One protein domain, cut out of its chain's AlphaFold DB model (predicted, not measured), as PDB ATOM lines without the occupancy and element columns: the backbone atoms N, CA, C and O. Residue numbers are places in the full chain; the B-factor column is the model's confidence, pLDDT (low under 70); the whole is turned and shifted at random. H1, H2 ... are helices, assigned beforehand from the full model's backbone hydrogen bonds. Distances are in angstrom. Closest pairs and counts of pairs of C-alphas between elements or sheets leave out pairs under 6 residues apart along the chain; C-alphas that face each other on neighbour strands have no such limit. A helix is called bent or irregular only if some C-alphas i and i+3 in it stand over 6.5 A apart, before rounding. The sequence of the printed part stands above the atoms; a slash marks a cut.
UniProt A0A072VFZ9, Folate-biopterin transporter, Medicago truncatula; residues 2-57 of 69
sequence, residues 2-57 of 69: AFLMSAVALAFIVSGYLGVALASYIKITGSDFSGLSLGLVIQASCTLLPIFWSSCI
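This is residues 2 to 57 of the 69 residues of the protein "Folate-biopterin transporter" of Medicago truncatula (UniProt A0A072VFZ9). Two long helices form an open, narrow V: H1 runs out, a loop of residues 26 to 33 folds the backbone back, and H2 returns, the arms spreading from the loop end to their free ends. The printed part has 56 residues with two named helices, H1 then H2, and no named strand; its class is all helix. It is loose, with a radius of gyration of the C-alphas of 14.7 A, and flat, spanning 45 by 28 by 11 A.

Find C-alpha 2 at (-36.292, 12.482, 10.692); from there H1, residues 2 to 25, runs 34.8 A. H2, residues 34 to 55, runs 32.0 A to C-alpha 55 at (-35.133, 35.738, -7.526); it is neither bent nor irregular, but only just: C-alphas 34 and 37 are 6.2 A apart.

H1 and H2 are close but not clearly touching; look at their closest C-alphas, those of Leu 22 and Gly 39, 8.0 A apart. They run opposite ways at a shallow tilt of 30 degrees. Every O i to N i+4 pair is within hydrogen-bond range in H1, and 15 of 18 in H2.

The C-alphas farthest apart, Ala 2 and Ser 31, are 46.1 A apart. Residues 2 to 18 and 43 to 57 stand free. The printed part has no cut, and the link is short. Look for pLDDT under 70 at residues 25, 27 to 35 and 53 to 57.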
ATOM      1  N   ALA A   2     -37.511  12.478   9.862       85.06
ATOM      2  CA  ALA A   2     -36.292  12.482  10.692       85.06
ATOM      3  C   ALA A   2     -35.059  13.144  10.037       85.06
ATOM      4  O   ALA A   2     -34.378  13.940  10.671       85.06
ATOM      5  N   PHE A   3     -34.801  12.873   8.752       89.31
ATOM      6  CA  PHE A   3     -33.638  13.424   8.041       89.31
ATOM      7  C   PHE A   3     -33.630  14.958   8.003       89.31
ATOM      8  O   PHE A   3     -32.588  15.578   8.186       89.31
ATOM      9  N   LEU A   4     -34.809  15.565   7.828       91.06
ATOM     10  CA  LEU A   4     -34.958  17.017   7.823       91.06
ATOM     11  C   LEU A   4     -34.562  17.612   9.180       91.06
ATOM     12  O   LEU A   4     -33.812  18.578   9.233       91.06
ATOM     13  N   MET A   5     -35.011  16.994  10.276       92.38
ATOM     14  CA  MET A   5     -34.684  17.444  11.629       92.38
ATOM     15  C   MET A   5     -33.184  17.318  11.923       92.38
ATOM     16  O   MET A   5     -32.595  18.243  12.480       92.38
ATOM     17  N   SER A   6     -32.542  16.229  11.487       91.38
ATOM     18  CA  SER A   6     -31.087  16.063  11.615       91.38
ATOM     19  C   SER A   6     -30.303  17.070  10.770       91.38
ATOM     20  O   SER A   6     -29.307  17.615  11.241       91.38
ATOM     21  N   ALA A   7     -30.753  17.355   9.546       92.44
ATOM     22  CA  ALA A   7     -30.129  18.351   8.678       92.44
ATOM     23  C   ALA A   7     -30.239  19.767   9.267       92.44
ATOM     24  O   ALA A   7     -29.267  20.518   9.245       92.44
ATOM     25  N   VAL A   8     -31.389  20.113   9.856       90.31
ATOM     26  CA  VAL A   8     -31.595  21.397  10.546       90.31
ATOM     27  C   VAL A   8     -30.711  21.501  11.790       90.31
ATOM     28  O   VAL A   8     -30.059  22.522  11.990       90.31
ATOM     29  N   ALA A   9     -30.621  20.441  12.597       93.00
ATOM     30  CA  ALA A   9     -29.736  20.416  13.761       93.00
ATOM     31  C   ALA A   9     -28.260  20.600  13.363       93.00
ATOM     32  O   ALA A   9     -27.552  21.403  13.970       93.00
ATOM     33  N   LEU A  10     -27.809  19.921  12.302       90.94
ATOM     34  CA  LEU A  10     -26.458  20.091  11.769       90.94
ATOM     35  C   LEU A  10     -26.224  21.524  11.267       90.94
ATOM     36  O   LEU A  10     -25.184  22.110  11.562       90.94
ATOM     37  N   ALA A  11     -27.196  22.106  10.562       89.69
ATOM     38  CA  ALA A  11     -27.117  23.482  10.082       89.69
ATOM     39  C   ALA A  11     -26.971  24.488  11.238       89.69
ATOM     40  O   ALA A  11     -26.156  25.405  11.140       89.69
ATOM     41  N   PHE A  12     -27.680  24.287  12.355       88.62
ATOM     42  CA  PHE A  12     -27.523  25.120  13.552       88.62
ATOM     43  C   PHE A  12     -26.126  25.012  14.171       88.62
ATOM     44  O   PHE A  12     -25.540  26.033  14.530       88.62
ATOM     45  N   ILE A  13     -25.565  23.804  14.259       91.88
ATOM     46  CA  ILE A  13     -24.216  23.586  14.805       91.88
ATOM     47  C   ILE A  13     -23.164  24.279  13.927       91.88
ATOM     48  O   ILE A  13     -22.312  25.012  14.433       91.88
ATOM     49  N   VAL A  14     -23.247  24.086  12.608       90.88
ATOM     50  CA  VAL A  14     -22.323  24.696  11.641       90.88
ATOM     51  C   VAL A  14     -22.447  26.221  11.652       90.88
ATOM     52  O   VAL A  14     -21.431  26.916  11.663       90.88
ATOM     53  N   SER A  15     -23.672  26.749  11.713       86.06
ATOM     54  CA  SER A  15     -23.927  28.190  11.806       86.06
ATOM     55  C   SER A  15     -23.346  28.792  13.088       86.06
ATOM     56  O   SER A  15     -22.683  29.828  13.026       86.06
ATOM     57  N   GLY A  16     -23.507  28.119  14.231       86.00
ATOM     58  CA  GLY A  16     -22.925  28.550  15.501       86.00
ATOM     59  C   GLY A  16     -21.394  28.602  15.462       86.00
ATOM     60  O   GLY A  16     -20.804  29.610  15.851       86.00
ATOM     61  N   TYR A  17     -20.743  27.559  14.936       86.19
ATOM     62  CA  TYR A  17     -19.280  27.519  14.817       86.19
ATOM     63  C   TYR A  17     -18.743  28.601  13.865       86.19
ATOM     64  O   TYR A  17     -17.783  29.296  14.198       86.19
ATOM     65  N   LEU A  18     -19.398  28.795  12.715       82.19
ATOM     66  CA  LEU A  18     -19.063  29.862  11.768       82.19
ATOM     67  C   LEU A  18     -19.229  31.253  12.388       82.19
ATOM     68  O   LEU A  18     -18.370  32.108  12.185       82.19
ATOM     69  N   GLY A  19     -20.283  31.479  13.177       81.00
ATOM     70  CA  GLY A  19     -20.502  32.746  13.878       81.00
ATOM     71  C   GLY A  19     -19.393  33.065  14.883       81.00
ATOM     72  O   GLY A  19     -18.883  34.185  14.908       81.00
ATOM     73  N   VAL A  20     -18.957  32.071  15.662       81.50
ATOM     74  CA  VAL A  20     -17.851  32.223  16.626       81.50
ATOM     75  C   VAL A  20     -16.517  32.462  15.912       81.50
ATOM     76  O   VAL A  20     -15.758  33.351  16.307       81.50
ATOM     77  N   ALA A  21     -16.236  31.716  14.841       81.75
ATOM     78  CA  ALA A  21     -15.037  31.915  14.030       81.75
ATOM     79  C   ALA A  21     -15.005  33.321  13.411       81.75
ATOM     80  O   ALA A  21     -13.966  33.983  13.429       81.75
ATOM     81  N   LEU A  22     -16.151  33.805  12.930       74.12
ATOM     82  CA  LEU A  22     -16.275  35.137  12.356       74.12
ATOM     83  C   LEU A  22     -16.078  36.234  13.409       74.12
ATOM     84  O   LEU A  22     -15.338  37.184  13.164       74.12
ATOM     85  N   ALA A  23     -16.658  36.088  14.600       76.56
ATOM     86  CA  ALA A  23     -16.444  37.025  15.704       76.56
ATOM     87  C   ALA A  23     -14.962  37.108  16.116       76.56
ATOM     88  O   ALA A  23     -14.446  38.199  16.372       76.56
ATOM     89  N   SER A  24     -14.267  35.966  16.121       73.94
ATOM     90  CA  SER A  24     -12.825  35.891  16.380       73.94
ATOM     91  C   SER A  24     -12.003  36.571  15.275       73.94
ATOM     92  O   SER A  24     -11.092  37.348  15.567       73.94
ATOM     93  N   TYR A  25     -12.359  36.352  14.005       69.44
ATOM     94  CA  TYR A  25     -11.671  36.944  12.851       69.44
ATOM     95  C   TYR A  25     -11.835  38.466  12.776       69.44
ATOM     96  O   TYR A  25     -10.888  39.187  12.472       69.44
ATOM     97  N   ILE A  26     -13.027  38.962  13.104       70.62
ATOM     98  CA  ILE A  26     -13.359  40.390  13.077       70.62
ATOM     99  C   ILE A  26     -12.685  41.160  14.231       70.62
ATOM    100  O   ILE A  26     -12.665  42.389  14.200       70.62
ATOM    101  N   LYS A  27     -12.087  40.460  15.214       63.06
ATOM    102  CA  LYS A  27     -11.415  41.038  16.396       63.06
ATOM    103  C   LYS A  27     -12.206  42.218  16.955       63.06
ATOM    104  O   LYS A  27     -11.707  43.337  17.027       63.06
ATOM    105  N   ILE A  28     -13.457  41.952  17.339       59.47
ATOM    106  CA  ILE A  28     -14.297  42.917  18.054       59.47
ATOM    107  C   ILE A  28     -13.661  43.131  19.436       59.47
ATOM    108  O   ILE A  28     -13.983  42.459  20.412       59.47
ATOM    109  N   THR A  29     -12.674  44.017  19.497       57.28
ATOM    110  CA  THR A  29     -12.034  44.482  20.724       57.28
ATOM    111  C   THR A  29     -12.755  45.751  21.165       57.28
ATOM    112  O   THR A  29     -13.069  46.603  20.341       57.28
ATOM    113  N   GLY A  30     -13.024  45.877  22.469       56.34
ATOM    114  CA  GLY A  30     -13.878  46.925  23.049       56.34
ATOM    115  C   GLY A  30     -13.460  48.386  22.811       56.34
ATOM    116  O   GLY A  30     -14.183  49.272  23.251       56.34
ATOM    117  N   SER A  31     -12.335  48.647  22.133       59.31
ATOM    118  CA  SER A  31     -11.865  49.984  21.739       59.31
ATOM    119  C   SER A  31     -12.114  50.338  20.267       59.31
ATOM    120  O   SER A  31     -12.171  51.522  19.954       59.31
ATOM    121  N   ASP A  32     -12.301  49.356  19.374       58.88
ATOM    122  CA  ASP A  32     -12.336  49.576  17.923       58.88
ATOM    123  C   ASP A  32     -13.480  48.791  17.263       58.88
ATOM    124  O   ASP A  32     -13.355  47.634  16.862       58.88
ATOM    125  N   PHE A  33     -14.624  49.455  17.089       61.34
ATOM    126  CA  PHE A  33     -15.824  48.902  16.443       61.34
ATOM    127  C   PHE A  33     -15.726  48.807  14.908       61.34
ATOM    128  O   PHE A  33     -16.732  48.576  14.236       61.34
ATOM    129  N   SER A  34     -14.530  48.955  14.333       65.44
ATOM    130  CA  SER A  34     -14.311  48.907  12.878       65.44
ATOM    131  C   SER A  34     -14.797  47.583  12.264       65.44
ATOM    132  O   SER A  34     -15.367  47.547  11.172       65.44
ATOM    133  N   GLY A  35     -14.696  46.490  13.028       66.06
ATOM    134  CA  GLY A  35     -15.195  45.175  12.641       66.06
ATOM    135  C   GLY A  35     -16.725  45.024  12.618       66.06
ATOM    136  O   GLY A  35     -17.248  44.129  11.953       66.06
ATOM    137  N   LEU A  36     -17.469  45.911  13.284       71.12
ATOM    138  CA  LEU A  36     -18.932  45.839  13.369       71.12
ATOM    139  C   LEU A  36     -19.579  46.087  11.997       71.12
ATOM    140  O   LEU A  36     -20.485  45.356  11.601       71.12
ATOM    141  N   SER A  37     -19.041  47.037  11.225       71.75
ATOM    142  CA  SER A  37     -19.466  47.262   9.835       71.75
ATOM    143  C   SER A  37     -19.207  46.038   8.955       71.75
ATOM    144  O   SER A  37     -20.050  45.677   8.140       71.75
ATOM    145  N   LEU A  38     -18.077  45.352   9.152       72.19
ATOM    146  CA  LEU A  38     -17.732  44.150   8.392       72.19
ATOM    147  C   LEU A  38     -18.682  42.989   8.729       72.19
ATOM    148  O   LEU A  38     -19.171  42.314   7.826       72.19
ATOM    149  N   GLY A  39     -19.029  42.818  10.008       74.88
ATOM    150  CA  GLY A  39     -20.056  41.867  10.441       74.88
ATOM    151  C   GLY A  39     -21.432  42.171   9.839       74.88
ATOM    152  O   GLY A  39     -22.110  41.259   9.367       74.88
ATOM    153  N   LEU A  40     -21.813  43.451   9.767       78.44
ATOM    154  CA  LEU A  40     -23.073  43.889   9.159       78.44
ATOM    155  C   LEU A  40     -23.113  43.620   7.645       78.44
ATOM    156  O   LEU A  40     -24.133  43.165   7.132       78.44
ATOM    157  N   VAL A  41     -22.004  43.853   6.934       76.25
ATOM    158  CA  VAL A  41     -21.872  43.561   5.495       76.25
ATOM    159  C   VAL A  41     -21.961  42.061   5.230       76.25
ATOM    160  O   VAL A  41     -22.633  41.645   4.285       76.25
ATOM    161  N   ILE A  42     -21.341  41.230   6.071       79.50
ATOM    162  CA  ILE A  42     -21.447  39.771   5.954       79.50
ATOM    163  C   ILE A  42     -22.879  39.317   6.220       79.50
ATOM    164  O   ILE A  42     -23.411  38.521   5.450       79.50
ATOM    165  N   GLN A  43     -23.534  39.857   7.250       79.19
ATOM    166  CA  GLN A  43     -24.929  39.543   7.546       79.19
ATOM    167  C   GLN A  43     -25.853  39.943   6.390       79.19
ATOM    168  O   GLN A  43     -26.671  39.130   5.964       79.19
ATOM    169  N   ALA A  44     -25.678  41.144   5.833       79.44
ATOM    170  CA  ALA A  44     -26.413  41.603   4.657       79.44
ATOM    171  C   ALA A  44     -26.158  40.709   3.431       79.44
ATOM    172  O   ALA A  44     -27.086  40.368   2.706       79.44
ATOM    173  N   SER A  45     -24.918  40.265   3.222       77.81
ATOM    174  CA  SER A  45     -24.570  39.355   2.122       77.81
ATOM    175  C   SER A  45     -25.211  37.974   2.302       77.81
ATOM    176  O   SER A  45     -25.732  37.393   1.348       77.81
ATOM    177  N   CYS A  46     -25.235  37.458   3.534       77.62
ATOM    178  CA  CYS A  46     -25.857  36.178   3.862       77.62
ATOM    179  C   CYS A  46     -27.386  36.207   3.735       77.62
ATOM    180  O   CYS A  46     -27.964  35.184   3.381       77.62
ATOM    181  N   THR A  47     -28.049  37.342   3.991       78.69
ATOM    182  CA  THR A  47     -29.502  37.503   3.777       78.69
ATOM    183  C   THR A  47     -29.858  37.815   2.323       78.69
ATOM    184  O   THR A  47     -30.949  37.463   1.876       78.69
ATOM    185  N   LEU A  48     -28.936  38.394   1.551       77.19
ATOM    186  CA  LEU A  48     -29.083  38.575   0.105       77.19
ATOM    187  C   LEU A  48     -28.989  37.255  -0.667       77.19
ATOM    188  O   LEU A  48     -29.669  37.107  -1.674       77.19
ATOM    189  N   LEU A  49     -28.207  36.283  -0.194       76.81
ATOM    190  CA  LEU A  49     -28.083  34.947  -0.798       76.81
ATOM    191  C   LEU A  49     -29.434  34.228  -1.014       76.81
ATOM    192  O   LEU A  49     -29.717  33.840  -2.150       76.81
ATOM    193  N   PRO A  50     -30.305  34.070   0.005       71.56
ATOM    194  CA  PRO A  50     -31.621  33.465  -0.177       71.56
ATOM    195  C   PRO A  50     -32.565  34.335  -1.015       71.56
ATOM    196  O   PRO A  50     -33.393  33.785  -1.736       71.56
ATOM    197  N   ILE A  51     -32.423  35.667  -0.995       74.94
ATOM    198  CA  ILE A  51     -33.190  36.565  -1.878       74.94
ATOM    199  C   ILE A  51     -32.759  36.385  -3.337       74.94
ATOM    200  O   ILE A  51     -33.608  36.286  -4.218       74.94
ATOM    201  N   PHE A  52     -31.458  36.272  -3.600       71.44
ATOM    202  CA  PHE A  52     -30.919  36.017  -4.932       71.44
ATOM    203  C   PHE A  52     -31.343  34.642  -5.447       71.44
ATOM    204  O   PHE A  52     -31.790  34.532  -6.583       71.44
ATOM    205  N   TRP A  53     -31.293  33.602  -4.611       68.25
ATOM    206  CA  TRP A  53     -31.828  32.283  -4.964       68.25
ATOM    207  C   TRP A  53     -33.334  32.294  -5.201       68.25
ATOM    208  O   TRP A  53     -33.790  31.665  -6.150       68.25
ATOM    209  N   SER A  54     -34.100  33.044  -4.408       67.19
ATOM    210  CA  SER A  54     -35.535  33.213  -4.637       67.19
ATOM    211  C   SER A  54     -35.828  33.980  -5.930       67.19
ATOM    212  O   SER A  54     -36.794  33.664  -6.613       67.19
ATOM    213  N   SER A  55     -35.003  34.967  -6.283       66.44
ATOM    214  CA  SER A  55     -35.133  35.738  -7.526       66.44
ATOM    215  C   SER A  55     -34.600  34.990  -8.751       66.44
ATOM    216  O   SER A  55     -34.948  35.336  -9.876       66.44
ATOM    217  N   CYS A  56     -33.761  33.975  -8.538       60.81
ATOM    218  CA  CYS A  56     -33.254  33.056  -9.554       60.81
ATOM    219  C   CYS A  56     -34.079  31.758  -9.601       60.81
ATOM    220  O   CYS A  56     -33.624  30.758 -10.150       60.81
ATOM    221  N   ILE A  57     -35.293  31.756  -9.032       59.44
ATOM    222  CA  ILE A  57     -36.323  30.805  -9.438       59.44
ATOM    223  C   ILE A  57     -36.887  31.344 -10.755       59.44
ATOM    224  O   ILE A  57     -37.690  32.279 -10.721       59.44
TER     225      ILE A  57